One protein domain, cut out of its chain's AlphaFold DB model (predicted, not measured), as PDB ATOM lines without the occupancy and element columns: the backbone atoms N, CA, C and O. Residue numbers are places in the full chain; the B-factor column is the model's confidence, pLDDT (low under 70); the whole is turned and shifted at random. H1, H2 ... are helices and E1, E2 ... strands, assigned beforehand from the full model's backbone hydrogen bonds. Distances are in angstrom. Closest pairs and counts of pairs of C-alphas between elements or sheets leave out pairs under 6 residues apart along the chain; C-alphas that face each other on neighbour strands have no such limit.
ATOM      1  N   PHE A  54     219.308 155.581 309.689       92.88
ATOM      2  CA  PHE A  54     220.229 156.166 310.660       92.88
ATOM      3  C   PHE A  54     220.825 155.074 311.544       92.88
ATOM      4  O   PHE A  54     220.089 154.279 312.124       92.88
ATOM      5  N   THR A  55     222.148 155.050 311.675       91.69
ATOM      6  CA  THR A  55     222.885 154.022 312.432       91.69
ATOM      7  C   THR A  55     222.630 154.112 313.933       91.69
ATOM      8  O   THR A  55     222.627 153.098 314.629       91.69
ATOM      9  N   ASN A  56     222.394 155.325 314.438       88.62
ATOM     10  CA  ASN A  56     222.053 155.578 315.829       88.62
ATOM     11  C   ASN A  56     220.904 156.598 315.920       88.62
ATOM     12  O   ASN A  56     221.147 157.780 316.177       88.62
ATOM     13  N   PRO A  57     219.652 156.165 315.673       84.44
ATOM     14  CA  PRO A  57     218.500 157.061 315.578       84.44
ATOM     15  C   PRO A  57     218.234 157.814 316.885       84.44
ATOM     16  O   PRO A  57     217.796 158.963 316.846       84.44
ATOM     17  N   ASP A  58     218.532 157.208 318.035       82.12
ATOM     18  CA  ASP A  58     218.362 157.858 319.333       82.12
ATOM     19  C   ASP A  58     219.422 158.945 319.548       82.12
ATOM     20  O   ASP A  58     219.057 160.066 319.897       82.12
ATOM     21  N   ALA A  59     220.701 158.666 319.235       82.19
ATOM     22  CA  ALA A  59     221.801 159.625 319.407       82.19
ATOM     23  C   ALA A  59     221.624 160.925 318.616       82.19
ATOM     24  O   ALA A  59     222.136 161.978 319.002       82.19
ATOM     25  N   ILE A  60     220.930 160.839 317.486       82.81
ATOM     26  CA  ILE A  60     220.694 161.978 316.605       82.81
ATOM     27  C   ILE A  60     219.286 162.555 316.754       82.81
ATOM     28  O   ILE A  60     218.968 163.452 315.985       82.81
ATOM     29  N   GLY A  61     218.443 162.044 317.663       81.50
ATOM     30  CA  GLY A  61     217.131 162.622 317.982       81.50
ATOM     31  C   GLY A  61     215.952 162.236 317.073       81.50
ATOM     32  O   GLY A  61     214.975 162.983 316.995       81.50
ATOM     33  N   ILE A  62     215.992 161.093 316.375       83.50
ATOM     34  CA  ILE A  62     214.897 160.630 315.491       83.50
ATOM     35  C   ILE A  62     213.633 160.276 316.273       83.50
ATOM     36  O   ILE A  62     212.535 160.706 315.917       83.50
ATOM     37  N   ASN A  63     213.781 159.497 317.342       69.75
ATOM     38  CA  ASN A  63     212.659 158.961 318.117       69.75
ATOM     39  C   ASN A  63     212.157 159.930 319.197       69.75
ATOM     40  O   ASN A  63     211.404 159.512 320.076       69.75
ATOM     41  N   GLY A  64     212.594 161.198 319.148       60.00
ATOM     42  CA  GLY A  64     212.578 162.150 320.260       60.00
ATOM     43  C   GLY A  64     211.389 161.997 321.209       60.00
ATOM     44  O   GLY A  64     210.230 162.140 320.804       60.00
ATOM     45  N   SER A  65     211.649 161.748 322.492       55.22
ATOM     46  CA  SER A  65     210.579 161.506 323.461       55.22
ATOM     47  C   SER A  65     209.852 162.780 323.878       55.22
ATOM     48  O   SER A  65     210.244 163.905 323.570       55.22
ATOM     49  N   ARG A  66     208.744 162.613 324.603       55.50
ATOM     50  CA  ARG A  66     208.021 163.723 325.241       55.50
ATOM     51  C   ARG A  66     208.840 164.461 326.311       55.50
ATOM     52  O   ARG A  66     208.388 165.508 326.767       55.50
ATOM     53  N   GLU A  67     209.981 163.920 326.714       57.75
ATOM     54  CA  GLU A  67     210.838 164.467 327.757       57.75
ATOM     55  C   GLU A  67     211.682 165.617 327.207       57.75
ATOM     56  O   GLU A  67     212.318 165.538 326.153       57.75
ATOM     57  N   TYR A  68     211.673 166.704 327.963       52.62
ATOM     58  CA  TYR A  68     212.544 167.849 327.770       52.62
ATOM     59  C   TYR A  68     213.994 167.419 328.056       52.62
ATOM     60  O   TYR A  68     214.228 166.795 329.088       52.62
ATOM     61  N   ASN A  69     214.949 167.760 327.176       51.88
ATOM     62  CA  ASN A  69     216.374 167.361 327.223       51.88
ATOM     63  C   ASN A  69     216.736 165.994 326.600       51.88
ATOM     64  O   ASN A  69     217.848 165.501 326.794       51.88
ATOM     65  N   GLN A  70     215.846 165.382 325.816       63.94
ATOM     66  CA  GLN A  70     216.319 164.396 324.840       63.94
ATOM     67  C   GLN A  70     217.009 165.086 323.666       63.94
ATOM     68  O   GLN A  70     216.761 166.261 323.393       63.94
ATOM     69  N   GLN A  71     217.910 164.360 323.003       74.62
ATOM     70  CA  GLN A  71     218.739 164.907 321.935       74.62
ATOM     71  C   GLN A  71     217.864 165.538 320.853       74.62
ATOM     72  O   GLN A  71     217.028 164.871 320.239       74.62
ATOM     73  N   ASN A  72     218.066 166.843 320.648       86.44
ATOM     74  CA  ASN A  72     217.531 167.562 319.503       86.44
ATOM     75  C   ASN A  72     217.910 166.807 318.233       86.44
ATOM     76  O   ASN A  72     219.037 166.317 318.111       86.44
ATOM     77  N   PHE A  73     216.983 166.754 317.281       90.06
ATOM     78  CA  PHE A  73     217.289 166.181 315.991       90.06
ATOM     79  C   PHE A  73     218.452 166.939 315.355       90.06
ATOM     80  O   PHE A  73     218.357 168.147 315.111       90.06
ATOM     81  N   HIS A  74     219.542 166.221 315.082       88.50
ATOM     82  CA  HIS A  74     220.822 166.838 314.747       88.50
ATOM     83  C   HIS A  74     220.745 167.716 313.501       88.50
ATOM     84  O   HIS A  74     221.553 168.611 313.382       88.50
ATOM     85  N   TYR A  75     219.794 167.499 312.589       90.56
ATOM     86  CA  TYR A  75     219.716 168.230 311.321       90.56
ATOM     87  C   TYR A  75     218.650 169.328 311.291       90.56
ATOM     88  O   TYR A  75     218.474 169.960 310.252       90.56
ATOM     89  N   PHE A  76     217.936 169.587 312.389       92.38
ATOM     90  CA  PHE A  76     217.026 170.731 312.469       92.38
ATOM     91  C   PHE A  76     217.712 171.945 313.077       92.38
ATOM     92  O   PHE A  76     218.406 171.850 314.087       92.38
ATOM     93  N   GLY A  77     217.456 173.105 312.481       92.31
ATOM     94  CA  GLY A  77     217.893 174.384 313.012       92.31
ATOM     95  C   GLY A  77     216.874 175.491 312.784       92.31
ATOM     96  O   GLY A  77     215.974 175.381 311.952       92.31
ATOM     97  N   VAL A  78     217.045 176.585 313.512       94.00
ATOM     98  CA  VAL A  78     216.392 177.867 313.246       94.00
ATOM     99  C   VAL A  78     217.432 178.844 312.728       94.00
ATOM    100  O   VAL A  78     218.497 179.038 313.325       94.00
ATOM    101  N   LYS A  79     217.117 179.497 311.621       94.81
ATOM    102  CA  LYS A  79     217.877 180.644 311.155       94.81
ATOM    103  C   LYS A  79     217.278 181.903 311.761       94.81
ATOM    104  O   LYS A  79     216.064 182.066 311.762       94.81
ATOM    105  N   LEU A  80     218.135 182.775 312.271       95.69
ATOM    106  CA  LEU A  80     217.789 184.123 312.706       95.69
ATOM    107  C   LEU A  80     218.818 185.057 312.074       95.69
ATOM    108  O   LEU A  80     220.017 184.931 312.327       95.69
ATOM    109  N   GLN A  81     218.358 185.955 311.206       91.62
ATOM    110  CA  GLN A  81     219.195 186.757 310.317       91.62
ATOM    111  C   GLN A  81     220.131 185.873 309.471       91.62
ATOM    112  O   GLN A  81     219.673 185.125 308.608       91.62
ATOM    113  N   THR A  82     221.444 185.954 309.693       90.69
ATOM    114  CA  THR A  82     222.464 185.156 308.998       90.69
ATOM    115  C   THR A  82     222.968 183.974 309.824       90.69
ATOM    116  O   THR A  82     223.734 183.163 309.305       90.69
ATOM    117  N   THR A  83     222.545 183.853 311.084       94.75
ATOM    118  CA  THR A  83     223.041 182.838 312.018       94.75
ATOM    119  C   THR A  83     222.116 181.631 312.040       94.75
ATOM    120  O   THR A  83     220.894 181.764 312.125       94.75
ATOM    121  N   ILE A  84     222.713 180.442 311.988       94.12
ATOM    122  CA  ILE A  84     222.022 179.159 312.113       94.12
ATOM    123  C   ILE A  84     222.213 178.644 313.535       94.12
ATOM    124  O   ILE A  84     223.331 178.610 314.039       94.12
ATOM    125  N   ASN A  85     221.117 178.231 314.158       93.62
ATOM    126  CA  ASN A  85     221.071 177.747 315.531       93.62
ATOM    127  C   ASN A  85     220.510 176.326 315.523       93.62
ATOM    128  O   ASN A  85     219.415 176.111 315.005       93.62
ATOM    129  N   SER A  86     221.239 175.367 316.082       89.69
ATOM    130  CA  SER A  86     220.871 173.940 316.090       89.69
ATOM    131  C   SER A  86     220.797 173.335 317.494       89.69
ATOM    132  O   SER A  86     220.164 172.301 317.701       89.69
ATOM    133  N   GLU A  87     221.387 174.002 318.484       89.25
ATOM    134  CA  GLU A  87     221.387 173.565 319.878       89.25
ATOM    135  C   GLU A  87     220.336 174.302 320.710       89.25
ATOM    136  O   GLU A  87     219.971 175.441 320.403       89.25
ATOM    137  N   LEU A  88     219.923 173.688 321.822       88.62
ATOM    138  CA  LEU A  88     218.866 174.175 322.715       88.62
ATOM    139  C   LEU A  88     219.022 175.653 323.120       88.62
ATOM    140  O   LEU A  88     218.049 176.409 323.086       88.62
ATOM    141  N   ASN A  89     220.243 176.072 323.468       90.31
ATOM    142  CA  ASN A  89     220.551 177.438 323.907       90.31
ATOM    143  C   ASN A  89     221.044 178.360 322.782       90.31
ATOM    144  O   ASN A  89     221.028 179.578 322.950       90.31
ATOM    145  N   SER A  90     221.434 177.814 321.626       92.62
ATOM    146  CA  SER A  90     222.097 178.596 320.569       92.62
ATOM    147  C   SER A  90     221.242 179.761 320.054       92.62
ATOM    148  O   SER A  90     221.748 180.872 319.900       92.62
ATOM    149  N   LEU A  91     219.927 179.560 319.891       94.06
ATOM    150  CA  LEU A  91     219.000 180.636 319.514       94.06
ATOM    151  C   LEU A  91     218.987 181.757 320.560       94.06
ATOM    152  O   LEU A  91     219.040 182.937 320.216       94.06
ATOM    153  N   ASN A  92     218.933 181.387 321.834       92.69
ATOM    154  CA  ASN A  92     218.891 182.319 322.948       92.69
ATOM    155  C   ASN A  92     220.177 183.160 323.051       92.69
ATOM    156  O   ASN A  92     220.117 184.363 323.325       92.69
ATOM    157  N   ASP A  93     221.329 182.546 322.787       93.00
ATOM    158  CA  ASP A  93     222.625 183.226 322.742       93.00
ATOM    159  C   ASP A  93     222.728 184.167 321.537       93.00
ATOM    160  O   ASP A  93     223.206 185.296 321.671       93.00
ATOM    161  N   THR A  94     222.206 183.755 320.379       95.62
ATOM    162  CA  THR A  94     222.125 184.611 319.188       95.62
ATOM    163  C   THR A  94     221.232 185.826 319.427       95.62
ATOM    164  O   THR A  94     221.630 186.940 319.110       95.62
ATOM    165  N   ILE A  95     220.060 185.652 320.044       95.25
ATOM    166  CA  ILE A  95     219.162 186.764 320.411       95.25
ATOM    167  C   ILE A  95     219.893 187.796 321.285       95.25
ATOM    168  O   ILE A  95     219.758 189.004 321.076       95.25
ATOM    169  N   LYS A  96     220.710 187.330 322.235       92.12
ATOM    170  CA  LYS A  96     221.534 188.202 323.077       92.12
ATOM    171  C   LYS A  96     222.641 188.895 322.286       92.12
ATOM    172  O   LYS A  96     222.854 190.087 322.473       92.12
ATOM    173  N   SER A  97     223.343 188.177 321.408       94.00
ATOM    174  CA  SER A  97     224.485 188.725 320.662       94.00
ATOM    175  C   SER A  97     224.083 189.797 319.648       94.00
ATOM    176  O   SER A  97     224.839 190.744 319.433       94.00
ATOM    177  N   ILE A  98     222.875 189.703 319.084       93.69
ATOM    178  CA  ILE A  98     222.321 190.724 318.183       93.69
ATOM    179  C   ILE A  98     221.684 191.908 318.927       93.69
ATOM    180  O   ILE A  98     221.129 192.791 318.278       93.69
ATOM    181  N   ASN A  99     221.752 191.940 320.266       92.19
ATOM    182  CA  ASN A  99     221.090 192.935 321.116       92.19
ATOM    183  C   ASN A  99     219.602 193.099 320.771       92.19
ATOM    184  O   ASN A  99     219.113 194.218 320.596       92.19
ATOM    185  N   PHE A 100     218.890 191.977 320.637       94.38
ATOM    186  CA  PHE A 100     217.463 191.994 320.340       94.38
ATOM    187  C   PHE A 100     216.702 192.854 321.374       94.38
ATOM    188  O   PHE A 100     216.920 192.688 322.580       94.38
ATOM    189  N   PRO A 101     215.804 193.760 320.940       94.62
ATOM    190  CA  PRO A 101     215.015 194.579 321.848       94.62
ATOM    191  C   PRO A 101     213.999 193.698 322.577       94.62
ATOM    192  O   PRO A 101     212.977 193.310 322.014       94.62
ATOM    193  N   GLN A 102     214.293 193.375 323.836       94.19
ATOM    194  CA  GLN A 102     213.444 192.512 324.651       94.19
ATOM    195  C   GLN A 102     212.000 193.012 324.703       94.19
ATOM    196  O   GLN A 102     211.747 194.195 324.944       94.19
ATOM    197  N   VAL A 103     211.052 192.094 324.521       96.19
ATOM    198  CA  VAL A 103     209.624 192.413 324.585       96.19
ATOM    199  C   VAL A 103     209.139 192.480 326.030       96.19
ATOM    200  O   VAL A 103     209.638 191.763 326.899       96.19
ATOM    201  N   ASP A 104     208.139 193.324 326.287       94.44
ATOM    202  CA  ASP A 104     207.477 193.391 327.591       94.44
ATOM    203  C   ASP A 104     206.504 192.206 327.748       94.44
ATOM    204  O   ASP A 104     205.523 192.110 326.996       94.44
ATOM    205  N   PRO A 105     206.729 191.300 328.719       94.00
ATOM    206  CA  PRO A 105     205.879 190.130 328.915       94.00
ATOM    207  C   PRO A 105     204.471 190.453 329.425       94.00
ATOM    208  O   PRO A 105     203.610 189.576 329.372       94.00
ATOM    209  N   ASN A 106     204.207 191.674 329.904       91.56
ATOM    210  CA  ASN A 106     202.859 192.082 330.316       91.56
ATOM    211  C   ASN A 106     201.928 192.348 329.134       91.56
ATOM    212  O   ASN A 106     200.712 192.303 329.295       91.56
ATOM    213  N   THR A 107     202.488 192.659 327.965       94.62
ATOM    214  CA  THR A 107     201.725 193.103 326.789       94.62
ATOM    215  C   THR A 107     201.961 192.236 325.560       94.62
ATOM    216  O   THR A 107     201.154 192.279 324.634       94.62
ATOM    217  N   THR A 108     203.026 191.431 325.557       97.25
ATOM    218  CA  THR A 108     203.414 190.619 324.402       97.25
ATOM    219  C   THR A 108     202.994 189.166 324.564       97.25
ATOM    220  O   THR A 108     203.217 188.552 325.611       97.25
ATOM    221  N   THR A 109     202.421 188.603 323.503       97.50
ATOM    222  CA  THR A 109     202.029 187.192 323.403       97.50
ATOM    223  C   THR A 109     203.052 186.371 322.605       97.50
ATOM    224  O   THR A 109     203.801 186.929 321.791       97.50
ATOM    225  N   PRO A 110     203.070 185.034 322.756       97.50
ATOM    226  CA  PRO A 110     203.867 184.148 321.908       97.50
ATOM    227  C   PRO A 110     203.656 184.374 320.401       97.50
ATOM    228  O   PRO A 110     204.622 184.463 319.643       97.50
ATOM    229  N   ASN A 111     202.409 184.532 319.943       96.38
ATOM    230  CA  ASN A 111     202.122 184.764 318.523       96.38
ATOM    231  C   ASN A 111     202.679 186.102 318.014       96.38
ATOM    232  O   ASN A 111     203.196 186.172 316.894       96.38
ATOM    233  N   GLN A 112     202.622 187.155 318.833       97.31
ATOM    234  CA  GLN A 112     203.201 188.454 318.490       97.31
ATOM    235  C   GLN A 112     204.729 188.380 318.397       97.31
ATOM    236  O   GLN A 112     205.294 188.840 317.406       97.31
ATOM    237  N   LEU A 113     205.391 187.740 319.370       97.31
ATOM    238  CA  LEU A 113     206.844 187.564 319.342       97.31
ATOM    239  C   LEU A 113     207.287 186.734 318.131       97.31
ATOM    240  O   LEU A 113     208.215 187.121 317.425       97.31
ATOM    241  N   LEU A 114     206.601 185.624 317.838       95.88
ATOM    242  CA  LEU A 114     206.923 184.802 316.670       95.88
ATOM    243  C   LEU A 114     206.749 185.580 315.360       95.88
ATOM    244  O   LEU A 114     207.555 185.425 314.445       95.88
ATOM    245  N   THR A 115     205.712 186.414 315.267       96.19
ATOM    246  CA  THR A 115     205.480 187.272 314.099       96.19
ATOM    247  C   THR A 115     206.622 188.267 313.918       96.19
ATOM    248  O   THR A 115     207.172 188.338 312.825       96.19
ATOM    249  N   MET A 116     207.033 188.951 314.991       96.06
ATOM    250  CA  MET A 116     208.154 189.900 314.989       96.06
ATOM    251  C   MET A 116     209.475 189.234 314.584       96.06
ATOM    252  O   MET A 116     210.189 189.730 313.716       96.06
ATOM    253  N   LEU A 117     209.791 188.070 315.161       95.75
ATOM    254  CA  LEU A 117     210.993 187.311 314.803       95.75
ATOM    255  C   LEU A 117     210.995 186.944 313.309       95.75
ATOM    256  O   LEU A 117     212.025 187.051 312.641       95.75
ATOM    257  N   LYS A 118     209.841 186.546 312.763       95.12
ATOM    258  CA  LYS A 118     209.700 186.208 311.340       95.12
ATOM    259  C   LYS A 118     209.851 187.429 310.436       95.12
ATOM    260  O   LYS A 118     210.642 187.377 309.498       95.12
ATOM    261  N   SER A 119     209.095 188.497 310.693       95.00
ATOM    262  CA  SER A 119     209.037 189.663 309.805       95.00
ATOM    263  C   SER A 119     210.312 190.495 309.840       95.00
ATOM    264  O   SER A 119     210.775 190.938 308.791       95.00
ATOM    265  N   ASP A 120     210.895 190.669 311.025       94.50
ATOM    266  CA  ASP A 120     211.928 191.684 311.241       94.50
ATOM    267  C   ASP A 120     213.331 191.066 311.299       94.50
ATOM    268  O   ASP A 120     214.322 191.733 311.003       94.50
ATOM    269  N   TYR A 121     213.423 189.777 311.644       95.44
ATOM    270  CA  TYR A 121     214.695 189.075 311.842       95.44
ATOM    271  C   TYR A 121     214.863 187.843 310.949       95.44
ATOM    272  O   TYR A 121     215.863 187.139 311.075       95.44
ATOM    273  N   GLY A 122     213.925 187.572 310.035       94.31
ATOM    274  CA  GLY A 122     214.021 186.439 309.112       94.31
ATOM    275  C   GLY A 122     214.072 185.093 309.832       94.31
ATOM    276  O   GLY A 122     214.837 184.216 309.435       94.31
ATOM    277  N   PHE A 123     213.314 184.952 310.923       95.56
ATOM    278  CA  PHE A 123     213.241 183.709 311.680       95.56
ATOM    279  C   PHE A 123     212.565 182.604 310.866       95.56
ATOM    280  O   PHE A 123     211.357 182.646 310.628       95.56
ATOM    281  N   GLU A 124     213.331 181.597 310.456       93.19
ATOM    282  CA  GLU A 124     212.836 180.506 309.616       93.19
ATOM    283  C   GLU A 124     213.388 179.143 310.052       93.19
ATOM    284  O   GLU A 124     214.537 179.049 310.497       93.19
ATOM    285  N   PRO A 125     212.584 178.069 309.956       93.00
ATOM    286  CA  PRO A 125     213.076 176.727 310.212       93.00
ATOM    287  C   PRO A 125     213.912 176.257 309.022       93.00
ATOM    288  O   PRO A 125     213.558 176.506 307.868       93.00
ATOM    289  N   ILE A 126     214.995 175.537 309.291       91.62
ATOM    290  CA  ILE A 126     215.891 175.017 308.261       91.62
ATOM    291  C   ILE A 126     216.281 173.564 308.548       91.62
ATOM    292  O   ILE A 126     216.370 173.142 309.703       91.62
ATOM    293  N   ILE A 127     216.574 172.819 307.480       90.31
ATOM    294  CA  ILE A 127     217.401 171.614 307.570       90.31
ATOM    295  C   ILE A 127     218.853 172.033 307.385       90.31
ATOM    296  O   ILE A 127     219.192 172.740 306.433       90.31
ATOM    297  N   MET A 128     219.704 171.594 308.303       88.38
ATOM    298  CA  MET A 128     221.140 171.756 308.163       88.38
ATOM    299  C   MET A 128     221.657 170.912 306.997       88.38
ATOM    300  O   MET A 128     221.151 169.813 306.759       88.38
ATOM    301  N   PRO A 129     222.646 171.419 306.245       87.31
ATOM    302  CA  PRO A 129     223.155 170.718 305.081       87.31
ATOM    303  C   PRO A 129     223.767 169.382 305.502       87.31
ATOM    304  O   PRO A 129     224.718 169.346 306.276       87.31
ATOM    305  N   PHE A 130     223.225 168.296 304.960       90.38
ATOM    306  CA  PHE A 130     223.835 166.976 305.045       90.38
ATOM    307  C   PHE A 130     224.970 166.876 304.023       90.38
ATOM    308  O   PHE A 130     224.790 167.258 302.862       90.38
ATOM    309  N   SER A 131     226.122 166.341 304.430       90.38
ATOM    310  CA  SER A 131     227.240 166.100 303.520       90.38
ATOM    311  C   SER A 131     227.795 164.684 303.678       90.38
ATOM    312  O   SER A 131     228.389 164.380 304.708       90.38
ATOM    313  N   PRO A 132     227.717 163.812 302.655       85.62
ATOM    314  CA  PRO A 132     228.263 162.457 302.761       85.62
ATOM    315  C   PRO A 132     229.794 162.430 302.875       85.62
ATOM    316  O   PRO A 132     230.368 161.422 303.273       85.62
ATOM    317  N   THR A 133     230.476 163.531 302.545       88.56
ATOM    318  CA  THR A 133     231.927 163.668 302.735       88.56
ATOM    319  C   THR A 133     232.299 164.154 304.135       88.56
ATOM    320  O   THR A 133     233.478 164.122 304.492       88.56
ATOM    321  N   ASN A 134     231.327 164.591 304.941       89.06
ATOM    322  CA  ASN A 134     231.536 164.924 306.342       89.06
ATOM    323  C   ASN A 134     231.649 163.620 307.162       89.06
ATOM    324  O   ASN A 134     230.717 162.808 307.160       89.06
ATOM    325  N   PRO A 135     232.761 163.398 307.890       87.12
ATOM    326  CA  PRO A 135     232.946 162.203 308.712       87.12
ATOM    327  C   PRO A 135     231.866 162.001 309.779       87.12
ATOM    328  O   PRO A 135     231.589 160.866 310.143       87.12
ATOM    329  N   ILE A 136     231.263 163.080 310.286       84.62
ATOM    330  CA  ILE A 136     230.198 162.994 311.295       84.62
ATOM    331  C   ILE A 136     228.905 162.492 310.647       84.62
ATOM    332  O   ILE A 136     228.294 161.544 311.128       84.62
ATOM    333  N   ASP A 137     228.519 163.083 309.516       88.38
ATOM    334  CA  ASP A 137     227.292 162.720 308.804       88.38
ATOM    335  C   ASP A 137     227.348 161.290 308.265       88.38
ATOM    336  O   ASP A 137     226.405 160.528 308.447       88.38
ATOM    337  N   SER A 138     228.476 160.909 307.663       86.25
ATOM    338  CA  SER A 138     228.693 159.557 307.124       86.25
ATOM    339  C   SER A 138     228.710 158.456 308.189       86.25
ATOM    340  O   SER A 138     228.469 157.303 307.856       86.25
ATOM    341  N   GLN A 139     228.955 158.783 309.462       89.69
ATOM    342  CA  GLN A 139     228.855 157.822 310.568       89.69
ATOM    343  C   GLN A 139     227.422 157.647 311.082       89.69
ATOM    344  O   GLN A 139     227.111 156.620 311.689       89.69
ATOM    345  N   ASN A 140     226.550 158.629 310.848       90.12
ATOM    346  CA  ASN A 140     225.181 158.646 311.364       90.12
ATOM    347  C   ASN A 140     224.180 157.926 310.458       90.12
ATOM    348  O   ASN A 140     223.049 157.685 310.876       90.12
ATOM    349  N   VAL A 141     224.567 157.605 309.227       92.62
ATOM    350  CA  VAL A 141     223.695 157.017 308.208       92.62
ATOM    351  C   VAL A 141     224.358 155.794 307.593       92.62
ATOM    352  O   VAL A 141     225.580 155.721 307.515       92.62
ATOM    353  N   SER A 142     223.554 154.833 307.162       92.38
ATOM    354  CA  SER A 142     224.031 153.642 306.474       92.38
ATOM    355  C   SER A 142     222.993 153.163 305.475       92.38
ATOM    356  O   SER A 142     221.803 153.470 305.582       92.38
ATOM    357  N   ASP A 143     223.477 152.393 304.519       90.62
ATOM    358  CA  ASP A 143     222.679 151.555 303.652       90.62
ATOM    359  C   ASP A 143     223.399 150.208 303.499       90.62
ATOM    360  O   ASP A 143     224.619 150.169 303.318       90.62
ATOM    361  N   ASP A 144     222.661 149.107 303.638       89.25
ATOM    362  CA  ASP A 144     223.246 147.760 303.694       89.25
ATOM    363  C   ASP A 144     223.752 147.293 302.320       89.25
ATOM    364  O   ASP A 144     224.607 146.405 302.249       89.25
ATOM    365  N   ASP A 145     223.287 147.924 301.239       85.38
ATOM    366  CA  ASP A 145     223.735 147.634 299.874       85.38
ATOM    367  C   ASP A 145     224.964 148.458 299.464       85.38
ATOM    368  O   ASP A 145     225.541 148.246 298.395       85.38
ATOM    369  N   GLY A 146     225.419 149.354 300.347       81.81
ATOM    370  CA  GLY A 146     226.570 150.217 300.116       81.81
ATOM    371  C   GLY A 146     226.263 151.441 299.255       81.81
ATOM    372  O   GLY A 146     227.209 152.064 298.759       81.81
ATOM    373  N   ASP A 147     224.987 151.807 299.083       85.56
ATOM    374  CA  ASP A 147     224.635 153.019 298.355       85.56
ATOM    375  C   ASP A 147     225.022 154.272 299.138       85.56
ATOM    376  O   ASP A 147     224.971 154.361 300.368       85.56
ATOM    377  N   VAL A 148     225.398 155.307 298.390       87.81
ATOM    378  CA  VAL A 148     225.732 156.595 298.982       87.81
ATOM    379  C   VAL A 148     224.443 157.310 299.371       87.81
ATOM    380  O   VAL A 148     223.568 157.574 298.543       87.81
ATOM    381  N   ILE A 149     224.350 157.682 300.644       91.38
ATOM    382  CA  ILE A 149     223.320 158.599 301.124       91.38
ATOM    383  C   ILE A 149     223.585 159.978 300.530       91.38
ATOM    384  O   ILE A 149     224.662 160.546 300.694       91.38
ATOM    385  N   THR A 150     222.597 160.533 299.837       89.75
ATOM    386  CA  THR A 150     222.769 161.776 299.075       89.75
ATOM    387  C   THR A 150     222.237 162.994 299.811       89.75
ATOM    388  O   THR A 150     222.791 164.084 299.663       89.75
ATOM    389  N   LYS A 151     221.162 162.841 300.595       91.00
ATOM    390  CA  LYS A 151     220.527 163.959 301.304       91.00
ATOM    391  C   LYS A 151     219.568 163.519 302.406       91.00
ATOM    392  O   LYS A 151     218.983 162.437 302.365       91.00
ATOM    393  N   ILE A 152     219.327 164.462 303.313       90.62
ATOM    394  CA  ILE A 152     218.186 164.496 304.228       90.62
ATOM    395  C   ILE A 152     217.279 165.635 303.756       90.62
ATOM    396  O   ILE A 152     217.741 166.761 303.580       90.62
ATOM    397  N   THR A 153     216.006 165.356 303.494       89.12
ATOM    398  CA  THR A 153     215.078 166.339 302.905       89.12
ATOM    399  C   THR A 153     213.677 166.184 303.489       89.12
ATOM    400  O   THR A 153     213.283 165.060 303.790       89.12
ATOM    401  N   PRO A 154     212.875 167.252 303.630       84.12
ATOM    402  CA  PRO A 154     211.473 167.091 303.982       84.12
ATOM    403  C   PRO A 154     210.715 166.596 302.734       84.12
ATOM    404  O   PRO A 154     210.849 167.221 301.678       84.12
ATOM    405  N   PRO A 155     209.946 165.494 302.804       78.06
ATOM    406  CA  PRO A 155     209.231 164.964 301.641       78.06
ATOM    407  C   PRO A 155     208.079 165.880 301.194       78.06
ATOM    408  O   PRO A 155     207.859 166.029 299.996       78.06
ATOM    409  N   ASP A 156     207.425 166.568 302.141       71.12
ATOM    410  CA  ASP A 156     206.191 167.338 301.900       71.12
ATOM    411  C   ASP A 156     206.367 168.863 302.066       71.12
ATOM    412  O   ASP A 156     205.401 169.607 302.229       71.12
ATOM    413  N   GLY A 157     207.610 169.356 302.022       60.38
ATOM    414  CA  GLY A 157     207.885 170.787 301.848       60.38
ATOM    415  C   GLY A 157     207.636 171.707 303.050       60.38
ATOM    416  O   GLY A 157     207.551 172.918 302.853       60.38
ATOM    417  N   GLY A 158     207.561 171.207 304.287       71.56
ATOM    418  CA  GLY A 158     207.436 172.110 305.431       71.56
ATOM    419  C   GLY A 158     207.858 171.544 306.778       71.56
ATOM    420  O   GLY A 158     207.532 170.416 307.136       71.56
ATOM    421  N   PHE A 159     208.538 172.389 307.551       85.88
ATOM    422  CA  PHE A 159     208.695 172.228 308.991       85.88
ATOM    423  C   PHE A 159     207.581 172.973 309.708       85.88
ATOM    424  O   PHE A 159     207.127 174.030 309.262       85.88
ATOM    425  N   LYS A 160     207.191 172.463 310.869       89.06
ATOM    426  CA  LYS A 160     206.292 173.155 311.777       89.06
ATOM    427  C   LYS A 160     207.103 173.809 312.885       89.06
ATOM    428  O   LYS A 160     207.848 173.128 313.586       89.06
ATOM    429  N   ILE A 161     206.928 175.118 313.036       91.88
ATOM    430  CA  ILE A 161     207.345 175.862 314.225       91.88
ATOM    431  C   ILE A 161     206.120 176.009 315.115       91.88
ATOM    432  O   ILE A 161     205.114 176.567 314.680       91.88
ATOM    433  N   ASP A 162     206.224 175.540 316.350       93.50
ATOM    434  CA  ASP A 162     205.172 175.648 317.355       93.50
ATOM    435  C   ASP A 162     205.737 176.055 318.713       93.50
ATOM    436  O   ASP A 162     206.922 175.886 319.007       93.50
ATOM    437  N   TRP A 163     204.834 176.540 319.558       95.31
ATOM    438  CA  TRP A 163     205.089 176.849 320.954       95.31
ATOM    439  C   TRP A 163     204.831 175.640 321.843       95.31
ATOM    440  O   TRP A 163     203.794 174.984 321.729       95.31
ATOM    441  N   PHE A 164     205.756 175.381 322.755       93.31
ATOM    442  CA  PHE A 164     205.648 174.350 323.780       93.31
ATOM    443  C   PHE A 164     205.960 174.945 325.151       93.31
ATOM    444  O   PHE A 164     206.586 175.993 325.238       93.31
ATOM    445  N   TYR A 165     205.534 174.285 326.220       90.19
ATOM    446  CA  TYR A 165     205.923 174.611 327.593       90.19
ATOM    447  C   TYR A 165     206.267 173.335 328.364       90.19
ATOM    448  O   TYR A 165     205.982 172.223 327.907       90.19
ATOM    449  N   ARG A 166     206.901 173.494 329.529       80.31
ATOM    450  CA  ARG A 166     207.290 172.389 330.413       80.31
ATOM    451  C   ARG A 166     206.435 172.373 331.672       80.31
ATOM    452  O   ARG A 166     206.317 173.394 332.341       80.31
ATOM    453  N   ALA A 167     205.951 171.192 332.031       76.25
ATOM    454  CA  ALA A 167     205.412 170.900 333.356       76.25
ATOM    455  C   ALA A 167     205.894 169.506 333.783       76.25
ATOM    456  O   ALA A 167     205.864 168.583 332.971       76.25
ATOM    457  N   ALA A 168     206.397 169.363 335.015       71.44
ATOM    458  CA  ALA A 168     206.912 168.094 335.555       71.44
ATOM    459  C   ALA A 168     207.859 167.339 334.589       71.44
ATOM    460  O   ALA A 168     207.714 166.142 334.357       71.44
ATOM    461  N   ASN A 169     208.810 168.055 333.975       70.94
ATOM    462  CA  ASN A 169     209.800 167.504 333.025       70.94
ATOM    463  C   ASN A 169     209.237 166.973 331.694       70.94
ATOM    464  O   ASN A 169     209.984 166.441 330.872       70.94
ATOM    465  N   ILE A 170     207.952 167.210 331.429       78.25
ATOM    466  CA  ILE A 170     207.267 166.817 330.200       78.25
ATOM    467  C   ILE A 170     206.971 168.059 329.354       78.25
ATOM    468  O   ILE A 170     206.584 169.112 329.867       78.25
ATOM    469  N   SER A 171     207.154 167.924 328.040       85.50
ATOM    470  CA  SER A 171     206.817 168.950 327.054       85.50
ATOM    471  C   SER A 171     205.354 168.870 326.622       85.50
ATOM    472  O   SER A 171     204.893 167.828 326.147       85.50
ATOM    473  N   TYR A 172     204.657 170.003 326.653       89.50
ATOM    474  CA  TYR A 172     203.270 170.139 326.213       89.50
ATOM    475  C   TYR A 172     203.153 171.174 325.100       89.50
ATOM    476  O   TYR A 172     203.825 172.203 325.130       89.50
ATOM    477  N   LEU A 173     202.301 170.899 324.111       92.50
ATOM    478  CA  LEU A 173     201.962 171.866 323.069       92.50
ATOM    479  C   LEU A 173     201.189 173.026 323.704       92.50
ATOM    480  O   LEU A 173     200.183 172.799 324.373       92.50
ATOM    481  N   LEU A 174     201.621 174.258 323.446       93.62
ATOM    482  CA  LEU A 174     200.841 175.439 323.787       93.62
ATOM    483  C   LEU A 174     199.728 175.595 322.745       93.62
ATOM    484  O   LEU A 174     200.015 175.694 321.547       93.62
ATOM    485  N   LEU A 175     198.469 175.570 323.175       93.19
ATOM    486  CA  LEU A 175     197.310 175.626 322.280       93.19
ATOM    487  C   LEU A 175     197.067 177.053 321.770       93.19
ATOM    488  O   LEU A 175     197.507 178.022 322.381       93.19
ATOM    489  N   GLU A 176     196.346 177.193 320.657       89.88
ATOM    490  CA  GLU A 176     196.070 178.503 320.041       89.88
ATOM    491  C   GLU A 176     195.469 179.557 320.990       89.88
ATOM    492  O   GLU A 176     195.955 180.689 320.972       89.88
ATOM    493  N   PRO A 177     194.487 179.242 321.863       88.38
ATOM    494  CA  PRO A 177     193.987 180.217 322.833       88.38
ATOM    495  C   PRO A 177     195.090 180.752 323.756       88.38
ATOM    496  O   PRO A 177     195.129 181.943 324.055       88.38
ATOM    497  N   ASP A 178     196.030 179.892 324.148       90.88
ATOM    498  CA  ASP A 178     197.105 180.234 325.076       90.88
ATOM    499  C   ASP A 178     198.265 180.963 324.387       90.88
ATOM    500  O   ASP A 178     198.927 181.794 325.000       90.88
ATOM    501  N   ARG A 179     198.470 180.757 323.080       94.38
ATOM    502  CA  ARG A 179     199.432 181.540 322.278       94.38
ATOM    503  C   ARG A 179     199.052 183.018 322.143       94.38
ATOM    504  O   ARG A 179     199.884 183.824 321.722       94.38
ATOM    505  N   ASN A 180     197.809 183.360 322.484       94.44
ATOM    506  CA  ASN A 180     197.291 184.726 322.518       94.44
ATOM    507  C   ASN A 180     197.216 185.308 323.938       94.44
ATOM    508  O   ASN A 180     196.824 186.463 324.087       94.44
ATOM    509  N   ARG A 181     197.615 184.547 324.962       93.50
ATOM    510  CA  ARG A 181     197.856 185.073 326.309       93.50
ATOM    511  C   ARG A 181     199.221 185.749 326.366       93.50
ATOM    512  O   ARG A 181     200.139 185.388 325.625       93.50
ATOM    513  N   THR A 182     199.371 186.731 327.244       95.00
ATOM    514  CA  THR A 182     200.663 187.394 327.454       95.00
ATOM    515  C   THR A 182     201.631 186.461 328.176       95.00
ATOM    516  O   THR A 182     201.218 185.555 328.904       95.00
ATOM    517  N   PHE A 183     202.940 186.671 328.026       95.00
ATOM    518  CA  PHE A 183     203.925 185.853 328.744       95.00
ATOM    519  C   PHE A 183     203.734 185.894 330.268       95.00
ATOM    520  O   PHE A 183     203.954 184.884 330.932       95.00
ATOM    521  N   CYS A 184     203.262 187.012 330.826       92.38
ATOM    522  CA  CYS A 184     202.947 187.094 332.249       92.38
ATOM    523  C   CYS A 184     201.661 186.367 332.668       92.38
ATOM    524  O   CYS A 184     201.545 185.934 333.815       92.38
ATOM    525  N   GLU A 185     200.681 186.207 331.781       91.44
ATOM    526  CA  GLU A 185     199.554 185.296 332.020       91.44
ATOM    527  C   GLU A 185     200.018 183.839 332.018       91.44
ATOM    528  O   GLU A 185     199.652 183.084 332.913       91.44
ATOM    529  N   LEU A 186     200.881 183.469 331.069       92.00
ATOM    530  CA  LEU A 186     201.434 182.117 330.960       92.00
ATOM    531  C   LEU A 186     202.302 181.753 332.173       92.00
ATOM    532  O   LEU A 186     202.130 180.680 332.747       92.00
ATOM    533  N   ALA A 187     203.157 182.669 332.639       91.69
ATOM    534  CA  ALA A 187     203.997 182.444 333.816       91.69
ATOM    535  C   ALA A 187     203.175 182.153 335.086       91.69
ATOM    536  O   ALA A 187     203.533 181.267 335.865       91.69
ATOM    537  N   ARG A 188     202.045 182.851 335.263       88.81
ATOM    538  CA  ARG A 188     201.103 182.636 336.377       88.81
ATOM    539  C   ARG A 188     200.364 181.294 336.297       88.81
ATOM    540  O   ARG A 188     199.893 180.812 337.319       88.81
ATOM    541  N   LEU A 189     200.296 180.683 335.113       86.81
ATOM    542  CA  LEU A 189     199.777 179.326 334.897       86.81
ATOM    543  C   LEU A 189     200.854 178.233 335.045       86.81
ATOM    544  O   LEU A 189     200.552 177.055 334.874       86.81
ATOM    545  N   GLY A 190     202.108 178.597 335.335       87.88
ATOM    546  CA  GLY A 190     203.222 177.643 335.393       87.88
ATOM    547  C   GLY A 190     203.922 177.406 334.056       87.88
ATOM    548  O   GLY A 190     204.783 176.535 333.944       87.88
ATOM    549  N   TRP A 191     203.552 178.141 333.007       90.12
ATOM    550  CA  TRP A 191     204.004 177.856 331.649       90.12
ATOM    551  C   TRP A 191     205.106 178.817 331.226       90.12
ATOM    552  O   TRP A 191     204.874 180.010 331.038       90.12
ATOM    553  N   ASN A 192     206.308 178.271 331.036       90.25
ATOM    554  CA  ASN A 192     207.439 178.960 330.419       90.25
ATOM    555  C   ASN A 192     207.565 178.494 328.955       90.25
ATOM    556  O   ASN A 192     207.979 177.349 328.731       90.25
ATOM    557  N   PRO A 193     207.137 179.296 327.959       93.38
ATOM    558  CA  PRO A 193     207.100 178.849 326.576       93.38
ATOM    559  C   PRO A 193     208.480 178.809 325.912       93.38
ATOM    560  O   PRO A 193     209.320 179.682 326.114       93.38
ATOM    561  N   TYR A 194     208.676 177.835 325.034       93.44
ATOM    562  CA  TYR A 194     209.836 177.695 324.161       93.44
ATOM    563  C   TYR A 194     209.391 177.252 322.759       93.44
ATOM    564  O   TYR A 194     208.229 176.888 322.544       93.44
ATOM    565  N   ILE A 195     210.303 177.299 321.788       93.88
ATOM    566  CA  ILE A 195     210.001 176.976 320.390       93.88
ATOM    567  C   ILE A 195     210.437 175.546 320.079       93.88
ATOM    568  O   ILE A 195     211.552 175.152 320.410       93.88
ATOM    569  N   ARG A 196     209.590 174.788 319.380       93.06
ATOM    570  CA  ARG A 196     209.942 173.485 318.804       93.06
ATOM    571  C   ARG A 196     209.796 173.520 317.292       93.06
ATOM    572  O   ARG A 196     208.746 173.910 316.775       93.06
ATOM    573  N   ILE A 197     210.824 173.043 316.599       91.94
ATOM    574  CA  ILE A 197     210.723 172.610 315.206       91.94
ATOM    575  C   ILE A 197     210.371 171.132 315.200       91.94
ATOM    576  O   ILE A 197     211.012 170.341 315.884       91.94
ATOM    577  N   SER A 198     209.382 170.749 314.405       90.50
ATOM    578  CA  SER A 198     209.069 169.348 314.127       90.50
ATOM    579  C   SER A 198     208.675 169.175 312.668       90.50
ATOM    580  O   SER A 198     208.192 170.114 312.030       90.50
ATOM    581  N   GLY A 199     208.885 167.985 312.121       88.94
ATOM    582  CA  GLY A 199     208.495 167.702 310.749       88.94
ATOM    583  C   GLY A 199     208.964 166.339 310.282       88.94
ATOM    584  O   GLY A 199     209.904 165.762 310.828       88.94
ATOM    585  N   THR A 200     208.302 165.848 309.244       90.56
ATOM    586  CA  THR A 200     208.707 164.626 308.561       90.56
ATOM    587  C   THR A 200     209.982 164.880 307.760       90.56
ATOM    588  O   THR A 200     210.092 165.892 307.065       90.56
ATOM    589  N   ILE A 201     210.925 163.944 307.813       92.12
ATOM    590  CA  ILE A 201     212.124 163.935 306.967       92.12
ATOM    591  C   ILE A 201     212.239 162.608 306.224       92.12
ATOM    592  O   ILE A 201     211.765 161.572 306.686       92.12
ATOM    593  N   ALA A 202     212.880 162.656 305.066       92.69
ATOM    594  CA  ALA A 202     213.264 161.512 304.267       92.69
ATOM    595  C   ALA A 202     214.793 161.450 304.193       92.69
ATOM    596  O   ALA A 202     215.445 162.432 303.821       92.69
ATOM    597  N   LEU A 203     215.346 160.293 304.545       93.69
ATOM    598  CA  LEU A 203     216.733 159.929 304.283       93.69
ATOM    599  C   LEU A 203     216.783 159.247 302.917       93.69
ATOM    600  O   LEU A 203     216.007 158.321 302.699       93.69
ATOM    601  N   VAL A 204     217.630 159.720 302.002       93.19
ATOM    602  CA  VAL A 204     217.600 159.307 300.588       93.19
ATOM    603  C   VAL A 204     218.969 158.802 300.136       93.19
ATOM    604  O   VAL A 204     219.961 159.528 300.249       93.19
ATOM    605  N   SER A 205     219.011 157.595 299.577       92.12
ATOM    606  CA  SER A 205     220.168 157.014 298.887       92.12
ATOM    607  C   SER A 205     220.129 157.315 297.384       92.12
ATOM    608  O   SER A 205     219.103 157.721 296.828       92.12
ATOM    609  N   GLU A 206     221.277 157.192 296.715       88.69
ATOM    610  CA  GLU A 206     221.384 157.389 295.263       88.69
ATOM    611  C   GLU A 206     220.672 156.280 294.470       88.69
ATOM    612  O   GLU A 206     220.006 156.570 293.470       88.69
ATOM    613  N   TYR A 207     220.768 155.034 294.945       83.19
ATOM    614  CA  TYR A 207     220.208 153.837 294.318       83.19
ATOM    615  C   TYR A 207     219.356 153.025 295.320       83.19
ATOM    616  O   TYR A 207     219.007 153.523 296.394       83.19
ATOM    617  N   GLY A 208     218.924 151.827 294.906       78.75
ATOM    618  CA  GLY A 208     218.112 150.911 295.712       78.75
ATOM    619  C   GLY A 208     216.596 151.033 295.502       78.75
ATOM    620  O   GLY A 208     216.066 152.035 295.016       78.75
ATOM    621  N   MET A 209     215.858 149.978 295.856       86.25
ATOM    622  CA  MET A 209     214.403 150.026 296.033       86.25
ATOM    623  C   MET A 209     214.006 149.316 297.334       86.25
ATOM    624  O   MET A 209     214.070 148.083 297.364       86.25
ATOM    625  N   PRO A 210     213.506 150.050 298.350       90.12
ATOM    626  CA  PRO A 210     213.272 151.505 298.362       90.12
ATOM    627  C   PRO A 210     214.569 152.322 298.537       90.12
ATOM    628  O   PRO A 210     215.384 151.999 299.384       90.12
ATOM    629  N   ASN A 211     214.721 153.436 297.812       91.81
ATOM    630  CA  ASN A 211     215.867 154.355 297.952       91.81
ATOM    631  C   ASN A 211     215.671 155.446 299.023       91.81
ATOM    632  O   ASN A 211     216.347 156.478 299.017       91.81
ATOM    633  N   TYR A 212     214.679 155.294 299.900       93.88
ATOM    634  CA  TYR A 212     214.439 156.251 300.971       93.88
ATOM    635  C   TYR A 212     213.751 155.623 302.179       93.88
ATOM    636  O   TYR A 212     212.987 154.666 302.054       93.88
ATOM    637  N   THR A 213     213.952 156.258 303.334       93.69
ATOM    638  CA  THR A 213     213.208 155.989 304.569       93.69
ATOM    639  C   THR A 213     212.618 157.280 305.110       93.69
ATOM    640  O   THR A 213     213.293 158.310 305.155       93.69
ATOM    641  N   ILE A 214     211.353 157.225 305.529       92.31
ATOM    642  CA  ILE A 214     210.624 158.360 306.102       92.31
ATOM    643  C   ILE A 214     210.620 158.263 307.627       92.31
ATOM    644  O   ILE A 214     210.264 157.229 308.189       92.31
ATOM    645  N   TYR A 215     210.921 159.379 308.285       90.88
ATOM    646  CA  TYR A 215     210.842 159.546 309.732       90.88
ATOM    647  C   TYR A 215     209.887 160.695 310.057       90.88
ATOM    648  O   TYR A 215     210.095 161.821 309.607       90.88
ATOM    649  N   SER A 216     208.833 160.420 310.825       87.94
ATOM    650  CA  SER A 216     207.737 161.368 311.105       87.94
ATOM    651  C   SER A 216     207.829 162.071 312.464       87.94
ATOM    652  O   SER A 216     207.085 163.011 312.730       87.94
ATOM    653  N   THR A 217     208.722 161.611 313.334       86.06
ATOM    654  CA  THR A 217     208.911 162.075 314.715       86.06
ATOM    655  C   THR A 217     210.064 163.055 314.996       86.06
ATOM    656  O   THR A 217     210.077 163.566 316.122       86.06
ATOM    657  N   PRO A 218     211.012 163.357 314.078       89.38
ATOM    658  CA  PRO A 218     212.116 164.268 314.380       89.38
ATOM    659  C   PRO A 218     211.659 165.636 314.885       89.38
ATOM    660  O   PRO A 218     210.657 166.196 314.419       89.38
ATOM    661  N   LYS A 219     212.418 166.194 315.834       90.69
ATOM    662  CA  LYS A 219     212.153 167.515 316.415       90.69
ATOM    663  C   LYS A 219     213.376 168.120 317.102       90.69
ATOM    664  O   LYS A 219     214.227 167.380 317.583       90.69
ATOM    665  N   SER A 220     213.401 169.446 317.218       91.00
ATOM    666  CA  SER A 220     214.400 170.183 318.003       91.00
ATOM    667  C   SER A 220     213.769 171.333 318.778       91.00
ATOM    668  O   SER A 220     212.926 172.056 318.243       91.00
ATOM    669  N   ASP A 221     214.208 171.501 320.023       91.19
ATOM    670  CA  ASP A 221     213.752 172.529 320.958       91.19
ATOM    671  C   ASP A 221     214.749 173.683 321.031       91.19
ATOM    672  O   ASP A 221     215.962 173.468 320.986       91.19
ATOM    673  N   PHE A 222     214.230 174.902 321.178       91.88
ATOM    674  CA  PHE A 222     214.998 176.141 321.243       91.88
ATOM    675  C   PHE A 222     214.445 177.060 322.333       91.88
ATOM    676  O   PHE A 222     213.257 177.406 322.333       91.88
ATOM    677  N   LEU A 223     215.317 177.486 323.247       91.88
ATOM    678  CA  LEU A 223     214.983 178.482 324.264       91.88
ATOM    679  C   LEU A 223     215.040 179.894 323.678       91.88
ATOM    680  O   LEU A 223     215.784 180.158 322.732       91.88
ATOM    681  N   ILE A 224     214.258 180.808 324.256       92.50
ATOM    682  CA  ILE A 224     214.121 182.186 323.754       92.50
ATOM    683  C   ILE A 224     213.989 183.244 324.857       92.50
ATOM    684  O   ILE A 224     213.535 184.356 324.594       92.50
ATOM    685  N   TYR A 225     214.317 182.917 326.105       90.31
ATOM    686  CA  TYR A 225     214.051 183.812 327.234       90.31
ATOM    687  C   TYR A 225     214.789 185.156 327.118       90.31
ATOM    688  O   TYR A 225     214.269 186.156 327.583       90.31
ATOM    689  N   ASN A 226     215.920 185.240 326.407       92.38
ATOM    690  CA  ASN A 226     216.601 186.509 326.128       92.38
ATOM    691  C   ASN A 226     215.809 187.447 325.204       92.38
ATOM    692  O   ASN A 226     216.149 188.625 325.151       92.38
ATOM    693  N   ALA A 227     214.776 186.974 324.497       95.06
ATOM    694  CA  ALA A 227     213.880 187.835 323.721       95.06
ATOM    695  C   ALA A 227     212.799 188.490 324.589       95.06
ATOM    696  O   ALA A 227     212.117 189.402 324.128       95.06
ATOM    697  N   ILE A 228     212.630 188.031 325.829       94.81
ATOM    698  CA  ILE A 228     211.565 188.446 326.739       94.81
ATOM    699  C   ILE A 228     212.225 189.105 327.941       94.81
ATOM    700  O   ILE A 228     213.103 188.526 328.572       94.81
TER     701      ILE A 228
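What this domain is: This is residues 54 to 228 of the 501 residues of an uncharacterized protein of Gilliamella apis (UniProt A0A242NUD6). Picture an elongated body with a strongly twisted sheet, E6 E5 E7 E10, partly face to face with a smaller sheet, E2 E1 E3, their strands crossed; H1 covers part of the smaller sheet, and H2 is at the rim of both sheets. E7 runs on into E8 of a third sheet, E4 E8 E9, which lies with H3 toward one end of the long axis, while H4 and H5 lie toward the other. The 175 printed residues include five named helices and ten named strands, in the order E1 E2 H1 H2 E3 H3 E4 E5 E6 H4 H5 E7 E8 E9 E10; the three sheets are antiparallel throughout. The class is mixed, helices and strands, with under half of the residues in named elements. The whole is compact, with a radius of gyration of the C-alphas of 17.6 A, and spans 58 by 33 by 25 A.

Where its parts are: Begin with the largest sheet: find C-alpha 160 at (206.292, 173.155, 311.777), where E5, residues 160 to 167, starts its 21.7 A run. Beside it come E6, residues 170 to 173, and E7, residues 193 to 198, 15.8 A long; E10, residues 219 to 222, ends at C-alpha 222, (214.998, 176.141, 321.243). For the smaller sheet look at E1, residues 76 to 80, from (217.026, 170.731, 312.469) over 13.4 A, then E2, residues 83 to 85, and E3, residues 124 to 127. The third sheet has E4, residues 149 to 153, E8, residues 201 to 205, 13.3 A long, and E9, residues 212 to 215. The helices are H1, residues 90 to 97, H2, residues 110 to 121, 15.6 A long, H3, residues 135 to 140, H4, residues 176 to 179, and H5, residues 183 to 188.

How they stand to each other: In the largest sheet look at inner strand E5: N 162 and O 196 of E7 are 3.0 A apart, within hydrogen-bond range, and so are N 165 and O 172 of E6, at 2.9 A, in the hairpin E5 and E6. On the other side of E7, N 197 and O 220 of E10 are 2.8 A apart. This sheet and E2 E1 E3 form a sandwich, two sheets face to face, with strands at 82 degrees; the closest C-alphas of E1 and E10 are those of Phe 76 and Ser 220, 6.1 A apart. Within the smaller sheet, N 77 of E1 and O 126 of E3 are within hydrogen-bond range at 3.0 A, and so are N 80 and O 83, at 2.9 A, in the hairpin E1 and E2. H1 is on this sheet, over E2, at a height of 8.9 A, along the strands at 0 degrees on the local plane. H2 only grazes both sheets, the largest with residues 110 to 114 and the smaller with 117 to 121. H4 only grazes the largest sheet; H2 and H4 are close but not clearly touching, their closest C-alphas being those of Pro 110 and Arg 179, 5.2 A apart. H5 and H2 are likewise close but not clearly touching, with the C-alphas of Phe 183 and Pro 110 closest, at 7.0 A. Follow E7 across residues 199 and 200: it runs on into E8 at 32 degrees. There N 202 and O 153 of E4 are 2.8 A apart, and N 203 and O 213 of E9, in the hairpin E8 and E9, 2.9 A. H3 is not on this sheet. Two split strand-helix-strand units, each made of two strands of one sheet that are not neighbours, with helices between them along the chain, have right-handed crossovers: E2, H1 H2, E3, with E1 between the two strands in the sheet, and E6, H4 H5, E7, with E5 between the two strands in the sheet. In H1, H2, H3 and H5 every O i to N i+4 pair is within hydrogen-bond range; H4 is too short for one.

The domain as a whole: Look for the two C-alphas farthest apart, those of Asn 106 and Asp 145, at 57.8 A. The printed part, residues 54 to 228, has no cut. The one long link is H1 to H2, 12 residues; residues 54 to 75 also hold no named element. The mean pLDDT of the printed part is 88.7, and residues 63 to 70 and residue 157 are under 70.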